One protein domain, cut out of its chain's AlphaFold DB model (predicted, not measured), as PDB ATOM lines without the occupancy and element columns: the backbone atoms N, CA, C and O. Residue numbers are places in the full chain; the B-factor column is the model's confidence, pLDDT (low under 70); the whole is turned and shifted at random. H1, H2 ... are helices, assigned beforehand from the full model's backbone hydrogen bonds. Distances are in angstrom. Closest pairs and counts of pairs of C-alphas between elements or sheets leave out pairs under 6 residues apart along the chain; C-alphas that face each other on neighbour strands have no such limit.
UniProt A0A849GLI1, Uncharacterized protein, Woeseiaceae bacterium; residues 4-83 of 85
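AT A GLANCE: This is residues 4 to 83 of the 85 residues of an uncharacterized protein of Woeseiaceae bacterium (UniProt A0A849GLI1). A long helical hairpin, H2 and H3, opens from its turn as a narrow V, with the short H1 across the end of H2 far from that turn. Residues 65 to 70 and 72 to 83 of H3 stand free. The printed part has 80 residues, 70 of them in three named helices, in the order H1, H2, H3 along the chain, with no named strand, and its class is all helix; the whole is only just loose, close to extended, with a radius of gyration of the C-alphas of 17.4 A, and flat, spanning 57 by 31 by 13 A.

IN THESE COORDINATES: Find C-alpha 4 at (37.647, -45.259, 9.301); H1 runs from there to residue 14, 16.9 A. H2, residues 18 to 44, covers 38.2 A, and H3, residues 52 to 83, covers 47.0 A to C-alpha 83 at (4.855, -57.437, 8.969).

HOW THE PARTS SIT: Look at Pro 11 and Tyr 18, the closest C-alphas of H1 and H2, 5.6 A apart: the helices touch, about perpendicular at 84 degrees, H2 with residues 18 to 21 alone. H2 and H3, a hairpin, touch at a shallow tilt of 22 degrees, opposite ways, H3 with residues 52 to 60 alone; their closest C-alphas are Ala 35 and Cys 56, 5.2 A. H1 and H3 are apart. Every O i to N i+4 pair of H2 is within hydrogen-bond range, against 4 of 7 in H1 and 27 of 28 in H3.

THE WHOLE: The C-alphas farthest apart, Leu 45 and Lys 83, are 57.9 A apart. The printed part has no cut and no long link; pLDDT is under 70 at residues 4 to 16 and 18.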
ATOM      1  N   THR A   4      38.132 -43.982   9.836       57.66
ATOM      2  CA  THR A   4      37.647 -45.259   9.301       57.66
ATOM      3  C   THR A   4      36.211 -45.564   9.714       57.66
ATOM      4  O   THR A   4      35.430 -46.044   8.903       57.66
ATOM      5  N   ARG A   5      35.831 -45.198  10.944       56.62
ATOM      6  CA  ARG A   5      34.505 -45.480  11.500       56.62
ATOM      7  C   ARG A   5      33.399 -44.665  10.821       56.62
ATOM      8  O   ARG A   5      32.310 -45.178  10.617       56.62
ATOM      9  N   LYS A   6      33.696 -43.432  10.388       59.84
ATOM     10  CA  LYS A   6      32.739 -42.598   9.637       59.84
ATOM     11  C   LYS A   6      32.473 -43.131   8.229       59.84
ATOM     12  O   LYS A   6      31.380 -42.942   7.709       59.84
ATOM     13  N   PHE A   7      33.466 -43.778   7.620       54.94
ATOM     14  CA  PHE A   7      33.331 -44.369   6.290       54.94
ATOM     15  C   PHE A   7      32.610 -45.721   6.311       54.94
ATOM     16  O   PHE A   7      32.056 -46.096   5.286       54.94
ATOM     17  N   THR A   8      32.568 -46.424   7.447       55.12
ATOM     18  CA  THR A   8      31.841 -47.697   7.596       55.12
ATOM     19  C   THR A   8      30.456 -47.544   8.228       55.12
ATOM     20  O   THR A   8      29.539 -48.227   7.794       55.12
ATOM     21  N   GLU A   9      30.252 -46.601   9.161       55.16
ATOM     22  CA  GLU A   9      28.934 -46.393   9.793       55.16
ATOM     23  C   GLU A   9      27.879 -45.881   8.796       55.16
ATOM     24  O   GLU A   9      26.709 -46.225   8.917       55.16
ATOM     25  N   HIS A  10      28.257 -45.080   7.791       57.03
ATOM     26  CA  HIS A  10      27.283 -44.548   6.829       57.03
ATOM     27  C   HIS A  10      26.733 -45.621   5.861       57.03
ATOM     28  O   HIS A  10      25.511 -45.745   5.788       57.03
ATOM     29  N   PRO A  11      27.561 -46.455   5.194       55.66
ATOM     30  CA  PRO A  11      27.075 -47.585   4.392       55.66
ATOM     31  C   PRO A  11      26.272 -48.609   5.207       55.66
ATOM     32  O   PRO A  11      25.225 -49.071   4.754       55.66
ATOM     33  N   GLU A  12      26.699 -48.903   6.442       57.00
ATOM     34  CA  GLU A  12      25.998 -49.849   7.321       57.00
ATOM     35  C   GLU A  12      24.581 -49.372   7.681       57.00
ATOM     36  O   GLU A  12      23.668 -50.190   7.767       57.00
ATOM     37  N   THR A  13      24.347 -48.056   7.807       54.78
ATOM     38  CA  THR A  13      22.995 -47.513   8.069       54.78
ATOM     39  C   THR A  13      22.016 -47.649   6.901       54.78
ATOM     40  O   THR A  13      20.807 -47.549   7.113       54.78
ATOM     41  N   VAL A  14      22.512 -47.897   5.686       55.09
ATOM     42  CA  VAL A  14      21.697 -48.156   4.484       55.09
ATOM     43  C   VAL A  14      21.809 -49.601   3.986       55.09
ATOM     44  O   VAL A  14      21.180 -49.946   2.989       55.09
ATOM     45  N   GLY A  15      22.540 -50.463   4.702       60.19
ATOM     46  CA  GLY A  15      22.703 -51.878   4.363       60.19
ATOM     47  C   GLY A  15      23.565 -52.138   3.123       60.19
ATOM     48  O   GLY A  15      23.486 -53.225   2.560       60.19
ATOM     49  N   GLU A  16      24.368 -51.161   2.694       62.53
ATOM     50  CA  GLU A  16      25.285 -51.289   1.556       62.53
ATOM     51  C   GLU A  16      26.707 -51.562   2.055       62.53
ATOM     52  O   GLU A  16      27.151 -51.026   3.074       62.53
ATOM     53  N   THR A  17      27.469 -52.370   1.319       73.56
ATOM     54  CA  THR A  17      28.909 -52.463   1.570       73.56
ATOM     55  C   THR A  17      29.588 -51.154   1.158       73.56
ATOM     56  O   THR A  17      29.154 -50.473   0.226       73.56
ATOM     57  N   TYR A  18      30.697 -50.787   1.811       69.81
ATOM     58  CA  TYR A  18      31.451 -49.576   1.449       69.81
ATOM     59  C   TYR A  18      31.798 -49.527  -0.048       69.81
ATOM     60  O   TYR A  18      31.747 -48.462  -0.653       69.81
ATOM     61  N   GLY A  19      32.111 -50.679  -0.654       72.69
ATOM     62  CA  GLY A  19      32.409 -50.782  -2.082       72.69
ATOM     63  C   GLY A  19      31.216 -50.431  -2.972       72.69
ATOM     64  O   GLY A  19      31.374 -49.652  -3.910       72.69
ATOM     65  N   GLU A  20      30.024 -50.944  -2.664       70.88
ATOM     66  CA  GLU A  20      28.795 -50.631  -3.409       70.88
ATOM     67  C   GLU A  20      28.445 -49.147  -3.299       70.88
ATOM     68  O   GLU A  20      28.238 -48.477  -4.315       70.88
ATOM     69  N   HIS A  21      28.482 -48.610  -2.077       75.50
ATOM     70  CA  HIS A  21      28.198 -47.202  -1.826       75.50
ATOM     71  C   HIS A  21      29.219 -46.282  -2.513       75.50
ATOM     72  O   HIS A  21      28.860 -45.276  -3.126       75.50
ATOM     73  N   PHE A  22      30.505 -46.645  -2.463       80.56
ATOM     74  CA  PHE A  22      31.580 -45.893  -3.103       80.56
ATOM     75  C   PHE A  22      31.437 -45.876  -4.626       80.56
ATOM     76  O   PHE A  22      31.552 -44.811  -5.229       80.56
ATOM     77  N   VAL A  23      31.150 -47.016  -5.262       84.38
ATOM     78  CA  VAL A  23      30.957 -47.086  -6.720       84.38
ATOM     79  C   VAL A  23      29.735 -46.273  -7.147       84.38
ATOM     80  O   VAL A  23      29.820 -45.511  -8.113       84.38
ATOM     81  N   ALA A  24      28.625 -46.367  -6.408       80.56
ATOM     82  CA  ALA A  24      27.425 -45.580  -6.679       80.56
ATOM     83  C   ALA A  24      27.688 -44.069  -6.540       80.56
ATOM     84  O   ALA A  24      27.371 -43.292  -7.448       80.56
ATOM     85  N   ALA A  25      28.326 -43.651  -5.441       82.94
ATOM     86  CA  ALA A  25      28.674 -42.256  -5.190       82.94
ATOM     87  C   ALA A  25      29.665 -41.711  -6.232       82.94
ATOM     88  O   ALA A  25      29.471 -40.614  -6.758       82.94
ATOM     89  N   MET A  26      30.690 -42.491  -6.589       86.56
ATOM     90  CA  MET A  26      31.665 -42.124  -7.618       86.56
ATOM     91  C   MET A  26      31.024 -42.003  -9.001       86.56
ATOM     92  O   MET A  26      31.304 -41.041  -9.713       86.56
ATOM     93  N   GLY A  27      30.130 -42.921  -9.381       86.88
ATOM     94  CA  GLY A  27      29.407 -42.844 -10.653       86.88
ATOM     95  C   GLY A  27      28.573 -41.564 -10.775       86.88
ATOM     96  O   GLY A  27      28.577 -40.910 -11.821       86.88
ATOM     97  N   PHE A  28      27.913 -41.162  -9.686       87.06
ATOM     98  CA  PHE A  28      27.167 -39.907  -9.631       87.06
ATOM     99  C   PHE A  28      28.089 -38.678  -9.677       87.06
ATOM    100  O   PHE A  28      27.848 -37.743 -10.444       87.06
ATOM    101  N   GLY A  29      29.182 -38.702  -8.909       88.19
ATOM    102  CA  GLY A  29      30.173 -37.628  -8.867       88.19
ATOM    103  C   GLY A  29      30.845 -37.376 -10.219       88.19
ATOM    104  O   GLY A  29      30.969 -36.227 -10.637       88.19
ATOM    105  N   LEU A  30      31.215 -38.435 -10.946       89.94
ATOM    106  CA  LEU A  30      31.808 -38.324 -12.283       89.94
ATOM    107  C   LEU A  30      30.831 -37.727 -13.304       89.94
ATOM    108  O   LEU A  30      31.230 -36.897 -14.123       89.94
ATOM    109  N   ALA A  31      29.551 -38.106 -13.246       88.12
ATOM    110  CA  ALA A  31      28.520 -37.539 -14.114       88.12
ATOM    111  C   ALA A  31      28.304 -36.040 -13.838       88.12
ATOM    112  O   ALA A  31      28.257 -35.241 -14.776       88.12
ATOM    113  N   LEU A  32      28.258 -35.642 -12.562       90.19
ATOM    114  CA  LEU A  32      28.176 -34.236 -12.161       90.19
ATOM    115  C   LEU A  32      29.416 -33.444 -12.604       90.19
ATOM    116  O   LEU A  32      29.284 -32.350 -13.150       90.19
ATOM    117  N   PHE A  33      30.614 -34.004 -12.417       91.69
ATOM    118  CA  PHE A  33      31.864 -33.373 -12.843       91.69
ATOM    119  C   PHE A  33      31.897 -33.150 -14.358       91.69
ATOM    120  O   PHE A  33      32.250 -32.064 -14.812       91.69
ATOM    121  N   LYS A  34      31.467 -34.142 -15.147       89.56
ATOM    122  CA  LYS A  34      31.347 -34.014 -16.604       89.56
ATOM    123  C   LYS A  34      30.377 -32.895 -16.994       89.56
ATOM    124  O   LYS A  34      30.714 -32.087 -17.856       89.56
ATOM    125  N   ALA A  35      29.208 -32.821 -16.354       89.38
ATOM    126  CA  ALA A  35      28.238 -31.757 -16.608       89.38
ATOM    127  C   ALA A  35      28.833 -30.370 -16.309       89.38
ATOM    128  O   ALA A  35      28.761 -29.469 -17.145       89.38
ATOM    129  N   ALA A  36      29.488 -30.222 -15.153       90.31
ATOM    130  CA  ALA A  36      30.153 -28.985 -14.758       90.31
ATOM    131  C   ALA A  36      31.266 -28.596 -15.743       90.31
ATOM    132  O   ALA A  36      31.332 -27.446 -16.172       90.31
ATOM    133  N   PHE A  37      32.093 -29.559 -16.155       91.56
ATOM    134  CA  PHE A  37      33.147 -29.350 -17.144       91.56
ATOM    135  C   PHE A  37      32.585 -28.854 -18.482       91.56
ATOM    136  O   PHE A  37      33.063 -27.850 -19.006       91.56
ATOM    137  N   CYS A  38      31.533 -29.491 -19.006       89.69
ATOM    138  CA  CYS A  38      30.873 -29.047 -20.235       89.69
ATOM    139  C   CYS A  38      30.341 -27.612 -20.121       89.69
ATOM    140  O   CYS A  38      30.543 -26.823 -21.040       89.69
ATOM    141  N   CYS A  39      29.717 -27.253 -18.995       87.50
ATOM    142  CA  CYS A  39      29.226 -25.893 -18.760       87.50
ATOM    143  C   CYS A  39      30.360 -24.859 -18.690       87.50
ATOM    144  O   CYS A  39      30.227 -23.775 -19.252       87.50
ATOM    145  N   VAL A  40      31.484 -25.184 -18.041       91.62
ATOM    146  CA  VAL A  40      32.653 -24.291 -17.968       91.62
ATOM    147  C   VAL A  40      33.273 -24.090 -19.346       91.62
ATOM    148  O   VAL A  40      33.551 -22.954 -19.728       91.62
ATOM    149  N   VAL A  41      33.456 -25.164 -20.120       92.12
ATOM    150  CA  VAL A  41      33.987 -25.044 -21.484       92.12
ATOM    151  C   VAL A  41      33.038 -24.235 -22.362       92.12
ATOM    152  O   VAL A  41      33.504 -23.363 -23.084       92.12
ATOM    153  N   HIS A  42      31.725 -24.454 -22.256       87.69
ATOM    154  CA  HIS A  42      30.723 -23.665 -22.972       87.69
ATOM    155  C   HIS A  42      30.761 -22.176 -22.593       87.69
ATOM    156  O   HIS A  42      30.655 -21.316 -23.459       87.69
ATOM    157  N   ALA A  43      30.979 -21.845 -21.315       87.94
ATOM    158  CA  ALA A  43      31.092 -20.455 -20.873       87.94
ATOM    159  C   ALA A  43      32.297 -19.723 -21.495       87.94
ATOM    160  O   ALA A  43      32.241 -18.513 -21.698       87.94
ATOM    161  N   ILE A  44      33.378 -20.450 -21.805       92.81
ATOM    162  CA  ILE A  44      34.575 -19.909 -22.470       92.81
ATOM    163  C   ILE A  44      34.403 -19.925 -23.997       92.81
ATOM    164  O   ILE A  44      34.794 -18.984 -24.684       92.81
ATOM    165  N   LEU A  45      33.825 -21.003 -24.529       90.50
ATOM    166  CA  LEU A  45      33.618 -21.263 -25.951       90.50
ATOM    167  C   LEU A  45      32.123 -21.516 -26.204       90.50
ATOM    168  O   LEU A  45      31.699 -22.675 -26.228       90.50
ATOM    169  N   PRO A  46      31.313 -20.466 -26.436       78.94
ATOM    170  CA  PRO A  46      29.852 -20.576 -26.487       78.94
ATOM    171  C   PRO A  46      29.325 -21.460 -27.623       78.94
ATOM    172  O   PRO A  46      28.194 -21.921 -27.561       78.94
ATOM    173  N   PHE A  47      30.135 -21.758 -28.639       86.81
ATOM    174  CA  PHE A  47      29.782 -22.677 -29.728       86.81
ATOM    175  C   PHE A  47      30.054 -24.157 -29.401       86.81
ATOM    176  O   PHE A  47      29.639 -25.049 -30.139       86.81
ATOM    177  N   MET A  48      30.776 -24.448 -28.316       81.81
ATOM    178  CA  MET A  48      31.098 -25.808 -27.893       81.81
ATOM    179  C   MET A  48      30.122 -26.240 -26.791       81.81
ATOM    180  O   MET A  48      29.820 -25.470 -25.887       81.81
ATOM    181  N   PHE A  49      29.613 -27.475 -26.860       82.75
ATOM    182  CA  PHE A  49      28.707 -28.059 -25.855       82.75
ATOM    183  C   PHE A  49      27.351 -27.351 -25.645       82.75
ATOM    184  O   PHE A  49      26.717 -27.580 -24.615       82.75
ATOM    185  N   GLU A  50      26.854 -26.597 -26.636       79.06
ATOM    186  CA  GLU A  50      25.567 -25.864 -26.595       79.06
ATOM    187  C   GLU A  50      24.391 -26.670 -26.017       79.06
ATOM    188  O   GLU A  50      23.609 -26.170 -25.215       79.06
ATOM    189  N   LYS A  51      24.260 -27.941 -26.413       83.75
ATOM    190  CA  LYS A  51      23.197 -28.846 -25.936       83.75
ATOM    191  C   LYS A  51      23.689 -29.835 -24.880       83.75
ATOM    192  O   LYS A  51      22.887 -30.453 -24.186       83.75
ATOM    193  N   THR A  52      25.004 -30.010 -24.766       83.31
ATOM    194  CA  THR A  52      25.620 -31.074 -23.965       83.31
ATOM    195  C   THR A  52      25.567 -30.760 -22.475       83.31
ATOM    196  O   THR A  52      25.322 -31.668 -21.687       83.31
ATOM    197  N   GLY A  53      25.727 -29.489 -22.085       79.81
ATOM    198  CA  GLY A  53      25.591 -29.076 -20.684       79.81
ATOM    199  C   GLY A  53      24.199 -29.399 -20.133       79.81
ATOM    200  O   GLY A  53      24.070 -30.138 -19.159       79.81
ATOM    201  N   SER A  54      23.149 -28.926 -20.814       83.75
ATOM    202  CA  SER A  54      21.760 -29.209 -20.436       83.75
ATOM    203  C   SER A  54      21.436 -30.703 -20.463       83.75
ATOM    204  O   SER A  54      20.848 -31.199 -19.509       83.75
ATOM    205  N   ALA A  55      21.867 -31.436 -21.497       87.75
ATOM    206  CA  ALA A  55      21.633 -32.878 -21.591       87.75
ATOM    207  C   ALA A  55      22.263 -33.655 -20.423       87.75
ATOM    208  O   ALA A  55      21.607 -34.514 -19.841       87.75
ATOM    209  N   CYS A  56      23.499 -33.322 -20.023       87.69
ATOM    210  CA  CYS A  56      24.142 -33.964 -18.875       87.69
ATOM    211  C   CYS A  56      23.424 -33.663 -17.550       87.69
ATOM    212  O   CYS A  56      23.345 -34.539 -16.692       87.69
ATOM    213  N   ILE A  57      22.879 -32.455 -17.372       86.88
ATOM    214  CA  ILE A  57      22.087 -32.124 -16.179       86.88
ATOM    215  C   ILE A  57      20.750 -32.872 -16.177       86.88
ATOM    216  O   ILE A  57      20.361 -33.397 -15.135       86.88
ATOM    217  N   THR A  58      20.069 -32.973 -17.323       90.81
ATOM    218  CA  THR A  58      18.834 -33.764 -17.457       90.81
ATOM    219  C   THR A  58      19.083 -35.233 -17.133       90.81
ATOM    220  O   THR A  58      18.367 -35.802 -16.317       90.81
ATOM    221  N   GLU A  59      20.147 -35.823 -17.676       88.12
ATOM    222  CA  GLU A  59      20.547 -37.201 -17.373       88.12
ATOM    223  C   GLU A  59      20.828 -37.393 -15.872       88.12
ATOM    224  O   GLU A  59      20.411 -38.384 -15.267       88.12
ATOM    225  N   LEU A  60      21.504 -36.433 -15.232       88.81
ATOM    226  CA  LEU A  60      21.772 -36.481 -13.794       88.81
ATOM    227  C   LEU A  60      20.482 -36.373 -12.965       88.81
ATOM    228  O   LEU A  60      20.335 -37.054 -11.947       88.81
ATOM    229  N   TYR A  61      19.544 -35.535 -13.407       89.25
ATOM    230  CA  TYR A  61      18.236 -35.374 -12.783       89.25
ATOM    231  C   TYR A  61      17.400 -36.653 -12.882       89.25
ATOM    232  O   TYR A  61      16.885 -37.124 -11.868       89.25
ATOM    233  N   GLU A  62      17.330 -37.264 -14.063       89.06
ATOM    234  CA  GLU A  62      16.646 -38.544 -14.267       89.06
ATOM    235  C   GLU A  62      17.231 -39.625 -13.358       89.06
ATOM    236  O   GLU A  62      16.493 -40.278 -12.620       89.06
ATOM    237  N   ARG A  63      18.564 -39.735 -13.300       85.38
ATOM    238  CA  ARG A  63      19.249 -40.666 -12.391       85.38
ATOM    239  C   ARG A  63      18.877 -40.436 -10.927       85.38
ATOM    240  O   ARG A  63      18.658 -41.412 -10.213       85.38
ATOM    241  N   MET A  64      18.770 -39.183 -10.470       87.75
ATOM    242  CA  MET A  64      18.326 -38.872  -9.101       87.75
ATOM    243  C   MET A  64      16.894 -39.334  -8.830       87.75
ATOM    244  O   MET A  64      16.623 -39.913  -7.776       87.75
ATOM    245  N   VAL A  65      15.976 -39.073  -9.763       89.19
ATOM    246  CA  VAL A  65      14.562 -39.441  -9.619       89.19
ATOM    247  C   VAL A  65      14.398 -40.960  -9.629       89.19
ATOM    248  O   VAL A  65      13.753 -41.503  -8.731       89.19
ATOM    249  N   THR A  66      15.040 -41.658 -10.569       86.06
ATOM    250  CA  THR A  66      15.011 -43.125 -10.653       86.06
ATOM    251  C   THR A  66      15.608 -43.776  -9.407       86.06
ATOM    252  O   THR A  66      14.996 -44.685  -8.847       86.06
ATOM    253  N   ASN A  67      16.753 -43.290  -8.906       82.12
ATOM    254  CA  ASN A  67      17.319 -43.836  -7.668       82.12
ATOM    255  C   ASN A  67      16.385 -43.619  -6.475       82.12
ATOM    256  O   ASN A  67      16.197 -44.535  -5.678       82.12
ATOM    257  N   ARG A  68      15.764 -42.440  -6.354       79.38
ATOM    258  CA  ARG A  68      14.802 -42.160  -5.278       79.38
ATOM    259  C   ARG A  68      13.603 -43.109  -5.322       79.38
ATOM    260  O   ARG A  68      13.197 -43.590  -4.267       79.38
ATOM    261  N   ALA A  69      13.055 -43.373  -6.510       82.00
ATOM    262  CA  ALA A  69      11.950 -44.312  -6.692       82.00
ATOM    263  C   ALA A  69      12.344 -45.731  -6.246       82.00
ATOM    264  O   ALA A  69      11.676 -46.304  -5.390       82.00
ATOM    265  N   ARG A  70      13.497 -46.231  -6.708       78.06
ATOM    266  CA  ARG A  70      14.047 -47.537  -6.307       78.06
ATOM    267  C   ARG A  70      14.211 -47.665  -4.788       78.06
ATOM    268  O   ARG A  70      13.801 -48.661  -4.204       78.06
ATOM    269  N   HIS A  71      14.775 -46.652  -4.126       76.56
ATOM    270  CA  HIS A  71      14.923 -46.672  -2.665       76.56
ATOM    271  C   HIS A  71      13.569 -46.659  -1.934       76.56
ATOM    272  O   HIS A  71      13.439 -47.262  -0.869       76.56
ATOM    273  N   ALA A  72      12.553 -45.987  -2.487       78.88
ATOM    274  CA  ALA A  72      11.205 -45.999  -1.926       78.88
ATOM    275  C   ALA A  72      10.539 -47.379  -2.058       78.88
ATOM    276  O   ALA A  72       9.942 -47.852  -1.091       78.88
ATOM    277  N   GLU A  73      10.692 -48.038  -3.210       79.94
ATOM    278  CA  GLU A  73      10.212 -49.406  -3.460       79.94
ATOM    279  C   GLU A  73      10.861 -50.411  -2.501       79.94
ATOM    280  O   GLU A  73      10.156 -51.130  -1.795       79.94
ATOM    281  N   GLN A  74      12.193 -50.379  -2.374       79.25
ATOM    282  CA  GLN A  74      12.940 -51.238  -1.446       79.25
ATOM    283  C   GLN A  74      12.478 -51.059   0.006       79.25
ATOM    284  O   GLN A  74      12.309 -52.030   0.742       79.25
ATOM    285  N   LYS A  75      12.232 -49.812   0.427       77.88
ATOM    286  CA  LYS A  75      11.745 -49.515   1.780       77.88
ATOM    287  C   LYS A  75      10.322 -50.042   2.006       77.88
ATOM    288  O   LYS A  75      10.016 -50.509   3.103       77.88
ATOM    289  N   ALA A  76       9.454 -49.961   0.997       81.50
ATOM    290  CA  ALA A  76       8.095 -50.492   1.065       81.50
ATOM    291  C   ALA A  76       8.089 -52.027   1.155       81.50
ATOM    292  O   ALA A  76       7.365 -52.584   1.979       81.50
ATOM    293  N   GLU A  77       8.937 -52.697   0.373       78.94
ATOM    294  CA  GLU A  77       9.095 -54.155   0.377       78.94
ATOM    295  C   GLU A  77       9.646 -54.673   1.717       78.94
ATOM    296  O   GLU A  77       9.090 -55.600   2.305       78.94
ATOM    297  N   GLN A  78      10.662 -54.011   2.279       77.88
ATOM    298  CA  GLN A  78      11.180 -54.333   3.615       77.88
ATOM    299  C   GLN A  78      10.115 -54.167   4.710       77.88
ATOM    300  O   GLN A  78       9.992 -55.019   5.592       77.88
ATOM    301  N   ALA A  79       9.313 -53.098   4.650       77.31
ATOM    302  CA  ALA A  79       8.227 -52.865   5.601       77.31
ATOM    303  C   ALA A  79       7.074 -53.877   5.461       77.31
ATOM    304  O   ALA A  79       6.389 -54.151   6.448       77.31
ATOM    305  N   ALA A  80       6.844 -54.418   4.261       81.06
ATOM    306  CA  ALA A  80       5.882 -55.492   4.031       81.06
ATOM    307  C   ALA A  80       6.389 -56.816   4.620       81.06
ATOM    308  O   ALA A  80       5.685 -57.431   5.419       81.06
ATOM    309  N   ASN A  81       7.638 -57.190   4.325       77.81
ATOM    310  CA  ASN A  81       8.252 -58.428   4.815       77.81
ATOM    311  C   ASN A  81       8.368 -58.460   6.349       77.81
ATOM    312  O   ASN A  81       8.121 -59.495   6.961       77.81
ATOM    313  N   ALA A  82       8.652 -57.320   6.989       75.88
ATOM    314  CA  ALA A  82       8.703 -57.204   8.450       75.88
ATOM    315  C   ALA A  82       7.334 -57.345   9.149       75.88
ATOM    316  O   ALA A  82       7.298 -57.537  10.357       75.88
ATOM    317  N   LYS A  83       6.212 -57.218   8.425       70.56
ATOM    318  CA  LYS A  83       4.855 -57.437   8.969       70.56
ATOM    319  C   LYS A  83       4.364 -58.875   8.793       70.56
ATOM    320  O   LYS A  83       3.324 -59.221   9.343       70.56
TER     321      LYS A  83